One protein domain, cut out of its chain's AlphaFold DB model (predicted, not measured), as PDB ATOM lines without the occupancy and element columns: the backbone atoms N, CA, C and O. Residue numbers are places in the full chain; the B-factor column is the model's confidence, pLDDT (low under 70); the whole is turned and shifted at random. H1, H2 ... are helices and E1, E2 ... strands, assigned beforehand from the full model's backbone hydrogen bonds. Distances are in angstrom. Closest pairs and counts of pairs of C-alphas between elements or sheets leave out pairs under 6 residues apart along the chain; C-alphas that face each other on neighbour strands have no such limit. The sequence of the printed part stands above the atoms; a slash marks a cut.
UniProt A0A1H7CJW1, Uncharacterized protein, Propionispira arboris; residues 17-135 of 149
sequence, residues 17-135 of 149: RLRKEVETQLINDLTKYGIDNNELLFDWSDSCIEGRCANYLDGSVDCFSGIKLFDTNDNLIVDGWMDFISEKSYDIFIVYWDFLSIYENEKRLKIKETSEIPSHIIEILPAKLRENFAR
ATOM      1  N   ARG A  17     -29.297  -6.456  18.141       98.25
ATOM      2  CA  ARG A  17     -30.731  -6.126  18.111       98.25
ATOM      3  C   ARG A  17     -31.478  -7.082  17.193       98.25
ATOM      4  O   ARG A  17     -32.525  -7.575  17.591       98.25
ATOM      5  N   LEU A  18     -30.917  -7.374  16.020       97.81
ATOM      6  CA  LEU A  18     -31.472  -8.342  15.082       97.81
ATOM      7  C   LEU A  18     -31.566  -9.738  15.702       97.81
ATOM      8  O   LEU A  18     -32.638 -10.326  15.679       97.81
ATOM      9  N   ARG A  19     -30.494 -10.243  16.322       98.00
ATOM     10  CA  ARG A  19     -30.509 -11.565  16.965       98.00
ATOM     11  C   ARG A  19     -31.579 -11.657  18.046       98.00
ATOM     12  O   ARG A  19     -32.350 -12.607  18.048       98.00
ATOM     13  N   LYS A  20     -31.671 -10.649  18.918       97.88
ATOM     14  CA  LYS A  20     -32.700 -10.615  19.963       97.88
ATOM     15  C   LYS A  20     -34.114 -10.654  19.378       97.88
ATOM     16  O   LYS A  20     -34.979 -11.326  19.931       97.88
ATOM     17  N   GLU A  21     -34.350  -9.928  18.288       98.25
ATOM     18  CA  GLU A  21     -35.638  -9.930  17.592       98.25
ATOM     19  C   GLU A  21     -35.951 -11.314  17.008       98.25
ATOM     20  O   GLU A  21     -37.018 -11.859  17.273       98.25
ATOM     21  N   VAL A  22     -34.994 -11.917  16.297       97.94
ATOM     22  CA  VAL A  22     -35.105 -13.272  15.730       97.94
ATOM     23  C   VAL A  22     -35.426 -14.301  16.814       97.94
ATOM     24  O   VAL A  22     -36.401 -15.036  16.691       97.94
ATOM     25  N   GLU A  23     -34.654 -14.324  17.901       97.88
ATOM     26  CA  GLU A  23     -34.859 -15.246  19.024       97.88
ATOM     27  C   GLU A  23     -36.233 -15.044  19.674       97.88
ATOM     28  O   GLU A  23     -36.944 -16.012  19.934       97.88
ATOM     29  N   THR A  24     -36.653 -13.791  19.871       97.25
ATOM     30  CA  THR A  24     -37.975 -13.468  20.433       97.25
ATOM     31  C   THR A  24     -39.099 -13.996  19.543       97.25
ATOM     32  O   THR A  24     -40.054 -14.594  20.042       97.25
ATOM     33  N   GLN A  25     -39.002 -13.796  18.228       97.75
ATOM     34  CA  GLN A  25     -40.008 -14.275  17.285       97.75
ATOM     35  C   GLN A  25     -40.043 -15.804  17.216       97.75
ATOM     36  O   GLN A  25     -41.126 -16.375  17.304       97.75
ATOM     37  N   LEU A  26     -38.886 -16.470  17.159       97.69
ATOM     38  CA  LEU A  26     -38.805 -17.934  17.150       97.69
ATOM     39  C   LEU A  26     -39.380 -18.555  18.427       97.69
ATOM     40  O   LEU A  26     -40.096 -19.548  18.352       97.69
ATOM     41  N   ILE A  27     -39.131 -17.965  19.598       96.88
ATOM     42  CA  ILE A  27     -39.748 -18.407  20.857       96.88
ATOM     43  C   ILE A  27     -41.266 -18.230  20.827       96.88
ATOM     44  O   ILE A  27     -42.005 -19.131  21.218       96.88
ATOM     45  N   ASN A  28     -41.753 -17.088  20.341       95.88
ATOM     46  CA  ASN A  28     -43.192 -16.862  20.218       95.88
ATOM     47  C   ASN A  28     -43.834 -17.845  19.231       95.88
ATOM     48  O   ASN A  28     -44.957 -18.296  19.456       95.88
ATOM     49  N   ASP A  29     -43.127 -18.204  18.165       96.94
ATOM     50  CA  ASP A  29     -43.587 -19.159  17.165       96.94
ATOM     51  C   ASP A  29     -43.728 -20.578  17.742       96.94
ATOM     52  O   ASP A  29     -44.721 -21.251  17.472       96.94
ATOM     53  N   LEU A  30     -42.829 -20.999  18.646       96.19
ATOM     54  CA  LEU A  30     -42.927 -22.287  19.360       96.19
ATOM     55  C   LEU A  30     -44.260 -22.468  20.098       96.19
ATOM     56  O   LEU A  30     -44.801 -23.576  20.134       96.19
ATOM     57  N   THR A  31     -44.849 -21.383  20.605       94.62
ATOM     58  CA  THR A  31     -46.148 -21.442  21.300       94.62
ATOM     59  C   THR A  31     -47.284 -21.919  20.390       94.62
ATOM     60  O   THR A  31     -48.255 -22.509  20.863       94.62
ATOM     61  N   LYS A  32     -47.163 -21.732  19.069       95.50
ATOM     62  CA  LYS A  32     -48.129 -22.230  18.074       95.50
ATOM     63  C   LYS A  32     -48.073 -23.744  17.904       95.50
ATOM     64  O   LYS A  32     -49.039 -24.337  17.433       95.50
ATOM     65  N   TYR A  33     -46.982 -24.356  18.350       93.31
ATOM     66  CA  TYR A  33     -46.762 -25.794  18.355       93.31
ATOM     67  C   TYR A  33     -46.982 -26.430  19.737       93.31
ATOM     68  O   TYR A  33     -46.703 -27.613  19.912       93.31
ATOM     69  N   GLY A  34     -47.491 -25.670  20.716       92.00
ATOM     70  CA  GLY A  34     -47.736 -26.155  22.078       92.00
ATOM     71  C   GLY A  34     -46.471 -26.311  22.926       92.00
ATOM     72  O   GLY A  34     -46.502 -27.007  23.935       92.00
ATOM     73  N   ILE A  35     -45.364 -25.691  22.512       89.56
ATOM     74  CA  ILE A  35     -44.096 -25.704  23.241       89.56
ATOM     75  C   ILE A  35     -44.022 -24.417  24.060       89.56
ATOM     76  O   ILE A  35     -43.980 -23.315  23.506       89.56
ATOM     77  N   ASP A  36     -44.029 -24.565  25.380       84.00
ATOM     78  CA  ASP A  36     -43.997 -23.434  26.301       84.00
ATOM     79  C   ASP A  36     -42.613 -22.774  26.368       84.00
ATOM     80  O   ASP A  36     -41.568 -23.403  26.184       84.00
ATOM     81  N   ASN A  37     -42.616 -21.476  26.682       68.94
ATOM     82  CA  ASN A  37     -41.434 -20.617  26.769       68.94
ATOM     83  C   ASN A  37     -40.634 -20.832  28.075       68.94
ATOM     84  O   ASN A  37     -40.403 -19.898  28.844       68.94
ATOM     85  N   ASN A  38     -40.250 -22.076  28.354       67.31
ATOM     86  CA  ASN A  38     -39.572 -22.485  29.587       67.31
ATOM     87  C   ASN A  38     -38.081 -22.111  29.582       67.31
ATOM     88  O   ASN A  38     -37.225 -22.989  29.578       67.31
ATOM     89  N   GLU A  39     -37.782 -20.808  29.563       87.69
ATOM     90  CA  GLU A  39     -36.417 -20.261  29.654       87.69
ATOM     91  C   GLU A  39     -35.430 -20.939  28.686       87.69
ATOM     92  O   GLU A  39     -34.318 -21.318  29.051       87.69
ATOM     93  N   LEU A  40     -35.861 -21.111  27.434       94.69
ATOM     94  CA  LEU A  40     -35.056 -21.762  26.410       94.69
ATOM     95  C   LEU A  40     -33.857 -20.893  26.005       94.69
ATOM     96  O   LEU A  40     -33.978 -19.689  25.775       94.69
ATOM     97  N   LEU A  41     -32.701 -21.535  25.862       96.31
ATOM     98  CA  LEU A  41     -31.433 -20.912  25.503       96.31
ATOM     99  C   LEU A  41     -31.030 -21.320  24.088       96.31
ATOM    100  O   LEU A  41     -30.899 -22.510  23.799       96.31
ATOM    101  N   PHE A  42     -30.801 -20.336  23.217       97.50
ATOM    102  CA  PHE A  42     -30.378 -20.577  21.840       97.50
ATOM    103  C   PHE A  42     -28.902 -20.944  21.754       97.50
ATOM    104  O   PHE A  42     -28.027 -20.227  22.241       97.50
ATOM    105  N   ASP A  43     -28.637 -22.016  21.026       97.88
ATOM    106  CA  ASP A  43     -27.328 -22.381  20.529       97.88
ATOM    107  C   ASP A  43     -27.305 -22.239  19.003       97.88
ATOM    108  O   ASP A  43     -27.996 -22.946  18.261       97.88
ATOM    109  N   TRP A  44     -26.486 -21.295  18.552       97.44
ATOM    110  CA  TRP A  44     -26.266 -20.983  17.146       97.44
ATOM    111  C   TRP A  44     -24.938 -21.542  16.627       97.44
ATOM    112  O   TRP A  44     -24.597 -21.291  15.469       97.44
ATOM    113  N   SER A  45     -24.154 -22.254  17.447       96.75
ATOM    114  CA  SER A  45     -22.764 -22.588  17.119       96.75
ATOM    115  C   SER A  45     -22.633 -23.438  15.866       96.75
ATOM    116  O   SER A  45     -21.661 -23.293  15.126       96.75
ATOM    117  N   ASP A  46     -23.634 -24.281  15.625       94.62
ATOM    118  CA  ASP A  46     -23.713 -25.181  14.477       94.62
ATOM    119  C   ASP A  46     -24.633 -24.644  13.373       94.62
ATOM    120  O   ASP A  46     -24.985 -25.385  12.455       94.62
ATOM    121  N   SER A  47     -25.052 -23.377  13.463       94.31
ATOM    122  CA  SER A  47     -25.944 -22.793  12.467       94.31
ATOM    123  C   SER A  47     -25.288 -22.760  11.088       94.31
ATOM    124  O   SER A  47     -24.135 -22.337  10.935       94.31
ATOM    125  N   CYS A  48     -26.042 -23.184  10.076       93.00
ATOM    126  CA  CYS A  48     -25.614 -23.167   8.682       93.00
ATOM    127  C   CYS A  48     -26.516 -22.252   7.850       93.00
ATOM    128  O   CYS A  48     -27.715 -22.178   8.095       93.00
ATOM    129  N   ILE A  49     -25.939 -21.542   6.879       91.94
ATOM    130  CA  ILE A  49     -26.694 -20.702   5.943       91.94
ATOM    131  C   ILE A  49     -27.320 -21.603   4.882       91.94
ATOM    132  O   ILE A  49     -26.605 -22.243   4.113       91.94
ATOM    133  N   GLU A  50     -28.643 -21.570   4.790       86.62
ATOM    134  CA  GLU A  50     -29.424 -22.279   3.768       86.62
ATOM    135  C   GLU A  50     -29.788 -21.371   2.578       86.62
ATOM    136  O   GLU A  50     -30.353 -21.807   1.575       86.62
ATOM    137  N   GLY A  51     -29.396 -20.095   2.644       80.94
ATOM    138  CA  GLY A  51     -29.572 -19.095   1.593       80.94
ATOM    139  C   GLY A  51     -30.577 -18.007   1.966       80.94
ATOM    140  O   GLY A  51     -31.083 -17.993   3.077       80.94
ATOM    141  N   ARG A  52     -30.847 -17.104   1.006       80.00
ATOM    142  CA  ARG A  52     -31.716 -15.913   1.119       80.00
ATOM    143  C   ARG A  52     -31.294 -14.961   2.244       80.00
ATOM    144  O   ARG A  52     -31.510 -15.248   3.406       80.00
ATOM    145  N   CYS A  53     -30.804 -13.776   1.881       87.88
ATOM    146  CA  CYS A  53     -30.393 -12.769   2.858       87.88
ATOM    147  C   CYS A  53     -31.339 -11.559   2.900       87.88
ATOM    148  O   CYS A  53     -31.903 -11.158   1.875       87.88
ATOM    149  N   ALA A  54     -31.456 -10.919   4.061       91.00
ATOM    150  CA  ALA A  54     -32.045  -9.591   4.206       91.00
ATOM    151  C   ALA A  54     -31.284  -8.752   5.237       91.00
ATOM    152  O   ALA A  54     -30.807  -9.263   6.245       91.00
ATOM    153  N   ASN A  55     -31.208  -7.440   5.003       93.81
ATOM    154  CA  ASN A  55     -30.712  -6.492   6.002       93.81
ATOM    155  C   ASN A  55     -31.885  -5.998   6.849       93.81
ATOM    156  O   ASN A  55     -32.856  -5.475   6.291       93.81
ATOM    157  N   TYR A  56     -31.765  -6.109   8.170       93.81
ATOM    158  CA  TYR A  56     -32.768  -5.647   9.125       93.81
ATOM    159  C   TYR A  56     -32.097  -5.194  10.429       93.81
ATOM    160  O   TYR A  56     -31.119  -5.789  10.878       93.81
ATOM    161  N   LEU A  57     -32.609  -4.121  11.037       95.00
ATOM    162  CA  LEU A  57     -32.028  -3.499  12.235       95.00
ATOM    163  C   LEU A  57     -30.513  -3.225  12.108       95.00
ATOM    164  O   LEU A  57     -30.111  -2.369  11.324       95.00
ATOM    165  N   ASP A  58     -29.690  -3.886  12.924       96.56
ATOM    166  CA  ASP A  58     -28.248  -3.676  13.071       96.56
ATOM    167  C   ASP A  58     -27.398  -4.783  12.423       96.56
ATOM    168  O   ASP A  58     -26.230  -4.939  12.777       96.56
ATOM    169  N   GLY A  59     -27.955  -5.547  11.478       95.12
ATOM    170  CA  GLY A  59     -27.203  -6.566  10.746       95.12
ATOM    171  C   GLY A  59     -27.947  -7.151   9.547       95.12
ATOM    172  O   GLY A  59     -28.848  -6.529   8.974       95.12
ATOM    173  N   SER A  60     -27.550  -8.364   9.176       94.62
ATOM    174  CA  SER A  60     -28.217  -9.167   8.155       94.62
ATOM    175  C   SER A  60     -28.636 -10.520   8.715       94.62
ATOM    176  O   SER A  60     -28.012 -11.042   9.636       94.62
ATOM    177  N   VAL A  61     -29.690 -11.084   8.143       94.75
ATOM    178  CA  VAL A  61     -30.224 -12.407   8.466       94.75
ATOM    179  C   VAL A  61     -30.250 -13.251   7.199       94.75
ATOM    180  O   VAL A  61     -30.560 -12.729   6.125       94.75
ATOM    181  N   ASP A  62     -29.929 -14.532   7.338       94.88
ATOM    182  CA  ASP A  62     -30.115 -15.558   6.316       94.88
ATOM    183  C   ASP A  62     -31.117 -16.609   6.820       94.88
ATOM    184  O   ASP A  62     -31.450 -16.624   8.006       94.88
ATOM    185  N   CYS A  63     -31.602 -17.507   5.960       93.06
ATOM    186  CA  CYS A  63     -32.240 -18.731   6.446       93.06
ATOM    187  C   CYS A  63     -31.162 -19.583   7.128       93.06
ATOM    188  O   CYS A  63     -30.118 -19.858   6.525       93.06
ATOM    189  N   PHE A  64     -31.406 -19.996   8.370       95.69
ATOM    190  CA  PHE A  64     -30.449 -20.786   9.141       95.69
ATOM    191  C   PHE A  64     -31.012 -22.167   9.460       95.69
ATOM    192  O   PHE A  64     -32.142 -22.276   9.925       95.69
ATOM    193  N   SER A  65     -30.218 -23.214   9.260       95.75
ATOM    194  CA  SER A  65     -30.479 -24.560   9.779       95.75
ATOM    195  C   SER A  65     -29.642 -24.843  11.022       95.75
ATOM    196  O   SER A  65     -28.720 -24.091  11.342       95.75
ATOM    197  N   GLY A  66     -29.948 -25.939  11.722       95.38
ATOM    198  CA  GLY A  66     -29.146 -26.413  12.853       95.38
ATOM    199  C   GLY A  66     -29.236 -25.516  14.087       95.38
ATOM    200  O   GLY A  66     -28.310 -25.508  14.903       95.38
ATOM    201  N   ILE A  67     -30.330 -24.761  14.210       97.50
ATOM    202  CA  ILE A  67     -30.631 -23.933  15.375       97.50
ATOM    203  C   ILE A  67     -31.132 -24.857  16.471       97.50
ATOM    204  O   ILE A  67     -32.110 -25.582  16.278       97.50
ATOM    205  N   LYS A  68     -30.479 -24.816  17.630       97.38
ATOM    206  CA  LYS A  68     -30.823 -25.681  18.756       97.38
ATOM    207  C   LYS A  68     -31.214 -24.851  19.959       97.38
ATOM    208  O   LYS A  68     -30.581 -23.833  20.229       97.38
ATOM    209  N   LEU A  69     -32.237 -25.281  20.688       96.94
ATOM    210  CA  LEU A  69     -32.597 -24.667  21.962       96.94
ATOM    211  C   LEU A  69     -32.487 -25.694  23.075       96.94
ATOM    212  O   LEU A  69     -32.895 -26.850  22.927       96.94
ATOM    213  N   PHE A  70     -31.958 -25.229  24.195       95.50
ATOM    214  CA  PHE A  70     -31.722 -26.021  25.387       95.50
ATOM    215  C   PHE A  70     -32.503 -25.454  26.567       95.50
ATOM    216  O   PHE A  70     -32.760 -24.252  26.610       95.50
ATOM    217  N   ASP A  71     -32.864 -26.306  27.521       93.56
ATOM    218  CA  ASP A  71     -33.349 -25.839  28.818       93.56
ATOM    219  C   ASP A  71     -32.190 -25.314  29.689       93.56
ATOM    220  O   ASP A  71     -31.012 -25.373  29.322       93.56
ATOM    221  N   THR A  72     -32.515 -24.824  30.883       93.56
ATOM    222  CA  THR A  72     -31.540 -24.312  31.860       93.56
ATOM    223  C   THR A  72     -30.585 -25.378  32.411       93.56
ATOM    224  O   THR A  72     -29.649 -25.041  33.133       93.56
ATOM    225  N   ASN A  73     -30.838 -26.659  32.133       93.06
ATOM    226  CA  ASN A  73     -30.016 -27.795  32.543       93.06
ATOM    227  C   ASN A  73     -29.189 -28.360  31.372       93.06
ATOM    228  O   ASN A  73     -28.659 -29.466  31.489       93.06
ATOM    229  N   ASP A  74     -29.080 -27.624  30.262       93.94
ATOM    230  CA  ASP A  74     -28.392 -28.026  29.033       93.94
ATOM    231  C   ASP A  74     -29.002 -29.273  28.351       93.94
ATOM    232  O   ASP A  74     -28.329 -29.959  27.569       93.94
ATOM    233  N   ASN A  75     -30.282 -29.581  28.585       93.38
ATOM    234  CA  ASN A  75     -30.988 -30.612  27.823       93.38
ATOM    235  C   ASN A  75     -31.468 -30.035  26.493       93.38
ATOM    236  O   ASN A  75     -32.076 -28.969  26.462       93.38
ATOM    237  N   LEU A  76     -31.225 -30.746  25.389       94.31
ATOM    238  CA  LEU A  76     -31.735 -30.352  24.074       94.31
ATOM    239  C   LEU A  76     -33.261 -30.483  24.059       94.31
ATOM    240  O   LEU A  76     -33.768 -31.578  24.296       94.31
ATOM    241  N   ILE A  77     -33.962 -29.397  23.733       95.19
ATOM    242  CA  ILE A  77     -35.429 -29.352  23.658       95.19
ATOM    243  C   ILE A  77     -35.900 -29.197  22.215       95.19
ATOM    244  O   ILE A  77     -36.844 -29.871  21.808       95.19
ATOM    245  N   VAL A  78     -35.235 -28.347  21.428       96.38
ATOM    246  CA  VAL A  78     -35.620 -28.031  20.044       96.38
ATOM    247  C   VAL A  78     -34.413 -28.133  19.119       96.38
ATOM    248  O   VAL A  78     -33.320 -27.699  19.474       96.38
ATOM    249  N   ASP A  79     -34.635 -28.661  17.919       96.69
ATOM    250  CA  ASP A  79     -33.729 -28.567  16.771       96.69
ATOM    251  C   ASP A  79     -34.563 -28.208  15.540       96.69
ATOM    252  O   ASP A  79     -35.604 -28.826  15.286       96.69
ATOM    253  N   GLY A  80     -34.135 -27.208  14.781       96.94
ATOM    254  CA  GLY A  80     -34.880 -26.769  13.618       96.94
ATOM    255  C   GLY A  80     -34.117 -25.824  12.714       96.94
ATOM    256  O   GLY A  80     -32.932 -25.521  12.886       96.94
ATOM    257  N   TRP A  81     -34.835 -25.408  11.683       96.62
ATOM    258  CA  TRP A  81     -34.423 -24.404  10.725       96.62
ATOM    259  C   TRP A  81     -35.286 -23.164  10.948       96.62
ATOM    260  O   TRP A  81     -36.349 -23.231  11.560       96.62
ATOM    261  N   MET A  82     -34.854 -22.024  10.442       95.81
ATOM    262  CA  MET A  82     -35.701 -20.847  10.342       95.81
ATOM    263  C   MET A  82     -35.791 -20.384   8.897       95.81
ATOM    264  O   MET A  82     -34.808 -20.427   8.149       95.81
ATOM    265  N   ASP A  83     -36.955 -19.853   8.554       94.81
ATOM    266  CA  ASP A  83     -37.141 -19.010   7.382       94.81
ATOM    267  C   ASP A  83     -37.788 -17.684   7.822       94.81
ATOM    268  O   ASP A  83     -38.188 -17.500   8.978       94.81
ATOM    269  N   PHE A  84     -37.829 -16.709   6.923       94.81
ATOM    270  CA  PHE A  84     -38.347 -15.384   7.200       94.81
ATOM    271  C   PHE A  84     -39.062 -14.766   5.996       94.81
ATOM    272  O   PHE A  84     -38.781 -15.049   4.827       94.81
ATOM    273  N   ILE A  85     -39.985 -13.857   6.302       93.62
ATOM    274  CA  ILE A  85     -40.616 -12.933   5.362       93.62
ATOM    275  C   ILE A  85     -40.086 -11.537   5.671       93.62
ATOM    276  O   ILE A  85     -40.237 -11.039   6.784       93.62
ATOM    277  N   SER A  86     -39.494 -10.891   4.670       92.38
ATOM    278  CA  SER A  86     -39.037  -9.505   4.752       92.38
ATOM    279  C   SER A  86     -39.628  -8.713   3.595       92.38
ATOM    280  O   SER A  86     -39.229  -8.905   2.447       92.38
ATOM    281  N   GLU A  87     -40.528  -7.780   3.891       91.12
ATOM    282  CA  GLU A  87     -41.143  -6.905   2.896       91.12
ATOM    283  C   GLU A  87     -41.090  -5.448   3.366       91.12
ATOM    284  O   GLU A  87     -41.871  -5.000   4.209       91.12
ATOM    285  N   LYS A  88     -40.161  -4.688   2.779       87.44
ATOM    286  CA  LYS A  88     -39.886  -3.299   3.170       87.44
ATOM    287  C   LYS A  88     -41.057  -2.365   2.897       87.44
ATOM    288  O   LYS A  88     -41.252  -1.417   3.647       87.44
ATOM    289  N   SER A  89     -41.841  -2.624   1.851       87.94
ATOM    290  CA  SER A  89     -42.961  -1.751   1.466       87.94
ATOM    291  C   SER A  89     -44.095  -1.760   2.493       87.94
ATOM    292  O   SER A  89     -44.912  -0.843   2.510       87.94
ATOM    293  N   TYR A  90     -44.145  -2.797   3.331       86.88
ATOM    294  CA  TYR A  90     -45.138  -2.972   4.388       86.88
ATOM    295  C   TYR A  90     -44.525  -2.881   5.792       86.88
ATOM    296  O   TYR A  90     -45.258  -3.062   6.758       86.88
ATOM    297  N   ASP A  91     -43.220  -2.601   5.900       89.81
ATOM    298  CA  ASP A  91     -42.457  -2.630   7.157       89.81
ATOM    299  C   ASP A  91     -42.616  -3.962   7.915       89.81
ATOM    300  O   ASP A  91     -42.879  -4.007   9.115       89.81
ATOM    301  N   ILE A  92     -42.523  -5.076   7.179       92.25
ATOM    302  CA  ILE A  92     -42.717  -6.425   7.721       92.25
ATOM    303  C   ILE A  92     -41.391  -7.167   7.780       92.25
ATOM    304  O   ILE A  92     -40.703  -7.314   6.766       92.25
ATOM    305  N   PHE A  93     -41.111  -7.710   8.961       95.44
ATOM    306  CA  PHE A  93     -40.078  -8.703   9.203       95.44
ATOM    307  C   PHE A  93     -40.621  -9.778  10.149       95.44
ATOM    308  O   PHE A  93     -40.870  -9.502  11.324       95.44
ATOM    309  N   ILE A  94     -40.837 -10.982   9.621       96.56
ATOM    310  CA  ILE A  94     -41.377 -12.124  10.365       96.56
ATOM    311  C   ILE A  94     -40.423 -13.300  10.216       96.56
ATOM    312  O   ILE A  94     -40.101 -13.672   9.090       96.56
ATOM    313  N   VAL A  95     -40.030 -13.906  11.327       97.38
ATOM    314  CA  VAL A  95     -39.219 -15.123  11.394       97.38
ATOM    315  C   VAL A  95     -40.044 -16.235  12.016       97.38
ATOM    316  O   VAL A  95     -40.798 -16.003  12.959       97.38
ATOM    317  N   TYR A  96     -39.910 -17.437  11.475       97.31
ATOM    318  CA  TYR A  96     -40.673 -18.601  11.902       97.31
ATOM    319  C   TYR A  96     -39.851 -19.874  11.742       97.31
ATOM    320  O   TYR A  96     -38.869 -19.915  10.992       97.31
ATOM    321  N   TRP A  97     -40.262 -20.918  12.453       97.44
ATOM    322  CA  TRP A  97     -39.625 -22.219  12.365       97.44
ATOM    323  C   TRP A  97     -39.940 -22.916  11.047       97.44
ATOM    324  O   TRP A  97     -41.086 -22.990  10.592       97.44
ATOM    325  N   ASP A  98     -38.901 -23.521  10.492       94.75
ATOM    326  CA  ASP A  98     -38.972 -24.510   9.438       94.75
ATOM    327  C   ASP A  98     -38.325 -25.828   9.901       94.75
ATOM    328  O   ASP A  98     -37.487 -25.835  10.801       94.75
ATOM    329  N   PHE A  99     -38.754 -26.967   9.352       95.50
ATOM    330  CA  PHE A  99     -38.236 -28.303   9.704       95.50
ATOM    331  C   PHE A  99     -38.055 -28.563  11.222       95.50
ATOM    332  O   PHE A  99     -37.034 -29.088  11.673       95.50
ATOM    333  N   LEU A 100     -39.050 -28.181  12.027       97.44
ATOM    334  CA  LEU A 100     -39.003 -28.193  13.490       97.44
ATOM    335  C   LEU A 100     -39.087 -29.606  14.085       97.44
ATOM    336  O   LEU A 100     -39.988 -30.390  13.771       97.44
ATOM    337  N   SER A 101     -38.190 -29.915  15.018       97.06
ATOM    338  CA  SER A 101     -38.220 -31.112  15.859       97.06
ATOM    339  C   SER A 101     -38.104 -30.754  17.338       97.06
ATOM    340  O   SER A 101     -37.362 -29.845  17.701       97.06
ATOM    341  N   ILE A 102     -38.781 -31.524  18.184       95.38
ATOM    342  CA  ILE A 102     -38.639 -31.460  19.640       95.38
ATOM    343  C   ILE A 102     -38.046 -32.749  20.188       95.38
ATOM    344  O   ILE A 102     -38.138 -33.810  19.564       95.38
ATOM    345  N   TYR A 103     -37.454 -32.649  21.368       92.94
ATOM    346  CA  TYR A 103     -36.846 -33.763  22.072       92.94
ATOM    347  C   TYR A 103     -37.515 -33.943  23.431       92.94
ATOM    348  O   TYR A 103     -37.442 -33.079  24.297       92.94
ATOM    349  N   GLU A 104     -38.140 -35.102  23.622       87.88
ATOM    350  CA  GLU A 104     -38.769 -35.500  24.881       87.88
ATOM    351  C   GLU A 104     -38.228 -36.864  25.297       87.88
ATOM    352  O   GLU A 104     -38.344 -37.836  24.547       87.88
ATOM    353  N   ASN A 105     -37.644 -36.966  26.494       85.56
ATOM    354  CA  ASN A 105     -37.058 -38.217  26.994       85.56
ATOM    355  C   ASN A 105     -36.126 -38.880  25.956       85.56
ATOM    356  O   ASN A 105     -36.258 -40.069  25.660       85.56
ATOM    357  N   GLU A 106     -35.247 -38.075  25.346       82.38
ATOM    358  CA  GLU A 106     -34.292 -38.472  24.295       82.38
ATOM    359  C   GLU A 106     -34.921 -38.934  22.967       82.38
ATOM    360  O   GLU A 106     -34.208 -39.283  22.022       82.38
ATOM    361  N   LYS A 107     -36.250 -38.901  22.841       92.44
ATOM    362  CA  LYS A 107     -36.944 -39.193  21.588       92.44
ATOM    363  C   LYS A 107     -37.165 -37.914  20.804       92.44
ATOM    364  O   LYS A 107     -37.736 -36.951  21.307       92.44
ATOM    365  N   ARG A 108     -36.759 -37.948  19.537       95.31
ATOM    366  CA  ARG A 108     -37.056 -36.892  18.573       95.31
ATOM    367  C   ARG A 108     -38.487 -37.043  18.062       95.31
ATOM    368  O   ARG A 108     -38.816 -38.062  17.455       95.31
ATOM    369  N   LEU A 109     -39.299 -36.010  18.243       95.75
ATOM    370  CA  LEU A 109     -40.615 -35.863  17.633       95.75
ATOM    371  C   LEU A 109     -40.526 -34.773  16.567       95.75
ATOM    372  O   LEU A 109     -40.055 -33.669  16.828       95.75
ATOM    373  N   LYS A 110     -40.949 -35.086  15.346       96.31
ATOM    374  CA  LYS A 110     -40.977 -34.108  14.260       96.31
ATOM    375  C   LYS A 110     -42.303 -33.361  14.299       96.31
ATOM    376  O   LYS A 110     -43.356 -33.988  14.268       96.31
ATOM    377  N   ILE A 111     -42.231 -32.039  14.381       96.06
ATOM    378  CA  ILE A 111     -43.393 -31.158  14.537       96.06
ATOM    379  C   ILE A 111     -43.763 -30.501  13.209       96.06
ATOM    380  O   ILE A 111     -44.939 -30.392  12.870       96.06
ATOM    381  N   LYS A 112     -42.756 -30.104  12.427       94.62
ATOM    382  CA  LYS A 112     -42.914 -29.558  11.080       94.62
ATOM    383  C   LYS A 112     -41.901 -30.228  10.165       94.62
ATOM    384  O   LYS A 112     -40.712 -30.223  10.456       94.62
ATOM    385  N   GLU A 113     -42.373 -30.811   9.070       93.31
ATOM    386  CA  GLU A 113     -41.527 -31.577   8.139       93.31
ATOM    387  C   GLU A 113     -41.465 -30.981   6.729       93.31
ATOM    388  O   GLU A 113     -40.754 -31.509   5.878       93.31
ATOM    389  N   THR A 114     -42.210 -29.908   6.465       89.88
ATOM    390  CA  THR A 114     -42.302 -29.266   5.147       89.88
ATOM    391  C   THR A 114     -41.826 -27.825   5.223       89.88
ATOM    392  O   THR A 114     -42.026 -27.195   6.255       89.88
ATOM    393  N   SER A 115     -41.312 -27.287   4.115       88.19
ATOM    394  CA  SER A 115     -40.879 -25.886   3.983       88.19
ATOM    395  C   SER A 115     -42.007 -24.896   3.670       88.19
ATOM    396  O   SER A 115     -41.771 -23.765   3.253       88.19
ATOM    397  N   GLU A 116     -43.263 -25.323   3.796       90.50
ATOM    398  CA  GLU A 116     -44.422 -24.463   3.540       90.50
ATOM    399  C   GLU A 116     -44.568 -23.415   4.646       90.50
ATOM    400  O   GLU A 116     -44.353 -23.710   5.823       90.50
ATOM    401  N   ILE A 117     -44.984 -22.198   4.301       91.25
ATOM    402  CA  ILE A 117     -45.202 -21.148   5.302       91.25
ATOM    403  C   ILE A 117     -46.339 -21.591   6.240       91.25
ATOM    404  O   ILE A 117     -47.430 -21.903   5.752       91.25
ATOM    405  N   PRO A 118     -46.134 -21.619   7.572       93.19
ATOM    406  CA  PRO A 118     -47.183 -22.024   8.501       93.19
ATOM    407  C   PRO A 118     -48.433 -21.141   8.388       93.19
ATOM    408  O   PRO A 118     -48.338 -19.926   8.202       93.19
ATOM    409  N   SER A 119     -49.624 -21.727   8.545       92.69
ATOM    410  CA  SER A 119     -50.888 -20.993   8.377       92.69
ATOM    411  C   SER A 119     -51.007 -19.801   9.327       92.69
ATOM    412  O   SER A 119     -51.438 -18.729   8.911       92.69
ATOM    413  N   HIS A 120     -50.539 -19.940  10.571       94.69
ATOM    414  CA  HIS A 120     -50.540 -18.851  11.552       94.69
ATOM    415  C   HIS A 120     -49.612 -17.689  11.168       94.69
ATOM    416  O   HIS A 120     -49.857 -16.563  11.592       94.69
ATOM    417  N   ILE A 121     -48.586 -17.931  10.344       95.12
ATOM    418  CA  ILE A 121     -47.740 -16.878   9.762       95.12
ATOM    419  C   ILE A 121     -48.461 -16.200   8.595       95.12
ATOM    420  O   ILE A 121     -48.418 -14.980   8.463       95.12
ATOM    421  N   ILE A 122     -49.182 -16.957   7.766       92.44
ATOM    422  CA  ILE A 122     -49.984 -16.383   6.675       92.44
ATOM    423  C   ILE A 122     -51.090 -15.480   7.239       92.44
ATOM    424  O   ILE A 122     -51.328 -14.390   6.721       92.44
ATOM    425  N   GLU A 123     -51.760 -15.903   8.308       91.81
ATOM    426  CA  GLU A 123     -52.887 -15.186   8.914       91.81
ATOM    427  C   GLU A 123     -52.525 -13.785   9.429       91.81
ATOM    428  O   GLU A 123     -53.366 -12.885   9.364       91.81
ATOM    429  N   ILE A 124     -51.282 -13.572   9.875       91.38
ATOM    430  CA  ILE A 124     -50.814 -12.266  10.368       91.38
ATOM    431  C   ILE A 124     -50.401 -11.303   9.247       91.38
ATOM    432  O   ILE A 124     -50.236 -10.107   9.491       91.38
ATOM    433  N   LEU A 125     -50.262 -11.780   8.007       90.56
ATOM    434  CA  LEU A 125     -49.883 -10.925   6.885       90.56
ATOM    435  C   LEU A 125     -51.044 -10.013   6.437       90.56
ATOM    436  O   LEU A 125     -52.221 -10.410   6.430       90.56
ATOM    437  N   PRO A 126     -50.741  -8.802   5.935       90.06
ATOM    438  CA  PRO A 126     -51.694  -7.997   5.179       90.06
ATOM    439  C   PRO A 126     -52.320  -8.801   4.033       90.06
ATOM    440  O   PRO A 126     -51.631  -9.560   3.354       90.06
ATOM    441  N   ALA A 127     -53.615  -8.598   3.771       88.19
ATOM    442  CA  ALA A 127     -54.359  -9.358   2.756       88.19
ATOM    443  C   ALA A 127     -53.665  -9.380   1.378       88.19
ATOM    444  O   ALA A 127     -53.540 -10.437   0.769       88.19
ATOM    445  N   LYS A 128     -53.115  -8.237   0.943       85.38
ATOM    446  CA  LYS A 128     -52.370  -8.127  -0.323       85.38
ATOM    447  C   LYS A 128     -51.111  -8.999  -0.379       85.38
ATOM    448  O   LYS A 128     -50.731  -9.433  -1.457       85.38
ATOM    449  N   LEU A 129     -50.452  -9.240   0.756       85.88
ATOM    450  CA  LEU A 129     -49.282 -10.118   0.817       85.88
ATOM    451  C   LEU A 129     -49.685 -11.585   0.913       85.88
ATOM    452  O   LEU A 129     -49.038 -12.423   0.291       85.88
ATOM    453  N   ARG A 130     -50.782 -11.905   1.612       85.88
ATOM    454  CA  ARG A 130     -51.307 -13.279   1.669       85.88
ATOM    455  C   ARG A 130     -51.528 -13.868   0.283       85.88
ATOM    456  O   ARG A 130     -51.163 -15.013   0.057       85.88
ATOM    457  N   GLU A 131     -52.064 -13.086  -0.651       78.81
ATOM    458  CA  GLU A 131     -52.282 -13.528  -2.035       78.81
ATOM    459  C   GLU A 131     -50.980 -13.924  -2.753       78.81
ATOM    460  O   GLU A 131     -50.978 -14.875  -3.536       78.81
ATOM    461  N   ASN A 132     -49.871 -13.242  -2.449       78.38
ATOM    462  CA  ASN A 132     -48.556 -13.542  -3.018       78.38
ATOM    463  C   ASN A 132     -47.961 -14.821  -2.417       78.38
ATOM    464  O   ASN A 132     -47.373 -15.627  -3.137       78.38
ATOM    465  N   PHE A 133     -48.135 -15.023  -1.109       75.06
ATOM    466  CA  PHE A 133     -47.564 -16.163  -0.389       75.06
ATOM    467  C   PHE A 133     -48.420 -17.433  -0.466       75.06
ATOM    468  O   PHE A 133     -47.874 -18.528  -0.421       75.06
ATOM    469  N   ALA A 134     -49.730 -17.321  -0.702       63.12
ATOM    470  CA  ALA A 134     -50.617 -18.465  -0.943       63.12
ATOM    471  C   ALA A 134     -50.278 -19.249  -2.228       63.12
ATOM    472  O   ALA A 134     -50.827 -20.322  -2.463       63.12
ATOM    473  N   ARG A 135     -49.406 -18.699  -3.082       57.62
ATOM    474  CA  ARG A 135     -48.945 -19.299  -4.342       57.62
ATOM    475  C   ARG A 135     -47.445 -19.613  -4.346       57.62
ATOM    476  O   ARG A 135     -46.918 -19.974  -5.394       57.62
TER     477      ARG A 135
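What this domain is: This is residues 17 to 135 of the 149 residues of an uncharacterized protein of Propionispira arboris (UniProt A0A1H7CJW1). A single strongly twisted antiparallel sheet, E1 to E6, curls round one long helix, H1, which packs mostly on E5. The short helices H2 and H3 follow at the end of the printed part; H2 only grazes the sheet and H3 lies beyond it. The printed part has 119 residues with three named helices and six named strands, along the chain first H1, then the six strands, then H2 and H3, and its class is mixed, helices and strands; in the branched sheet E3 has three neighbours, with E1 and E2 on one side of it and E4 on the other side, and the strands from E2 through E6 form a meander, each strand the antiparallel neighbour of the one before. The whole is compact, with a radius of gyration of the C-alphas of 14.4 A, and its spans of 43 by 29 by 23 A make it only just elongated.

How they stand to each other: H1, residues 17 to 33, is on the sheet, and its closest C-alphas with E5, residues 92 to 104, are those of Leu 26 and Tyr 96, 5.6 A apart. E1, residues 41 to 43, and E2, residues 48 to 56, lie on one side of E3, residues 59 to 70, and E4, residues 76 to 87, on the other side. E1 and E3 have N 41 and O 70 at 2.8 A, and the hairpin E2 and E3 has N 50 and O 63 at 2.8 A. The hairpin E3 and E4 has N 69 and O 78 at 2.9 A, and the hairpin E4 and E5 has N 81 and O 98 at 2.8 A. E6, residues 107 to 110, is an edge strand in a hairpin with E5, with N 102 and O 109 at 2.8 A. H2, residues 119 to 124, is close to H1 but not clearly touching: the C-alphas of Lys 32 and His 120, the closest, are 7.7 A apart. H3, residues 127 to 133, and H2 form a helical hairpin and only just touch, with 3 pairs of C-alphas within 8 A, the closest those of Ile 122 and Arg 130 at 6.0 A; they run opposite ways at 35.4 degrees, only just a steep tilt. H3 is not on the sheet and is apart from H1. The O i to N i+4 pairs within hydrogen-bond range are 10 of 13 in H1, 1 of 2 in H2 and 2 of 3 in H3.

Where its parts are: H1 begins at C-alpha 17, (-30.731, -6.126, 18.111), and is 25.4 A long. E2, 18.9 A, bends by 89 degrees at residue 51; E3, 24.8 A, by 91 degrees at residue 63. E4 is 33.0 A long. E5, 34.0 A, bends by 59 degrees at residue 99 and ends at C-alpha 104, (-38.769, -35.500, 24.881). H3 ends at C-alpha 133, (-47.564, -16.163, -0.389).

The domain as a whole: The C-alphas farthest apart, those of Ser 89 and Asn 105, are 44.9 A apart. The printed part has no cut and no long link. Its mean pLDDT is 92.1; residues 37 to 38 and 134 to 135 are under 70.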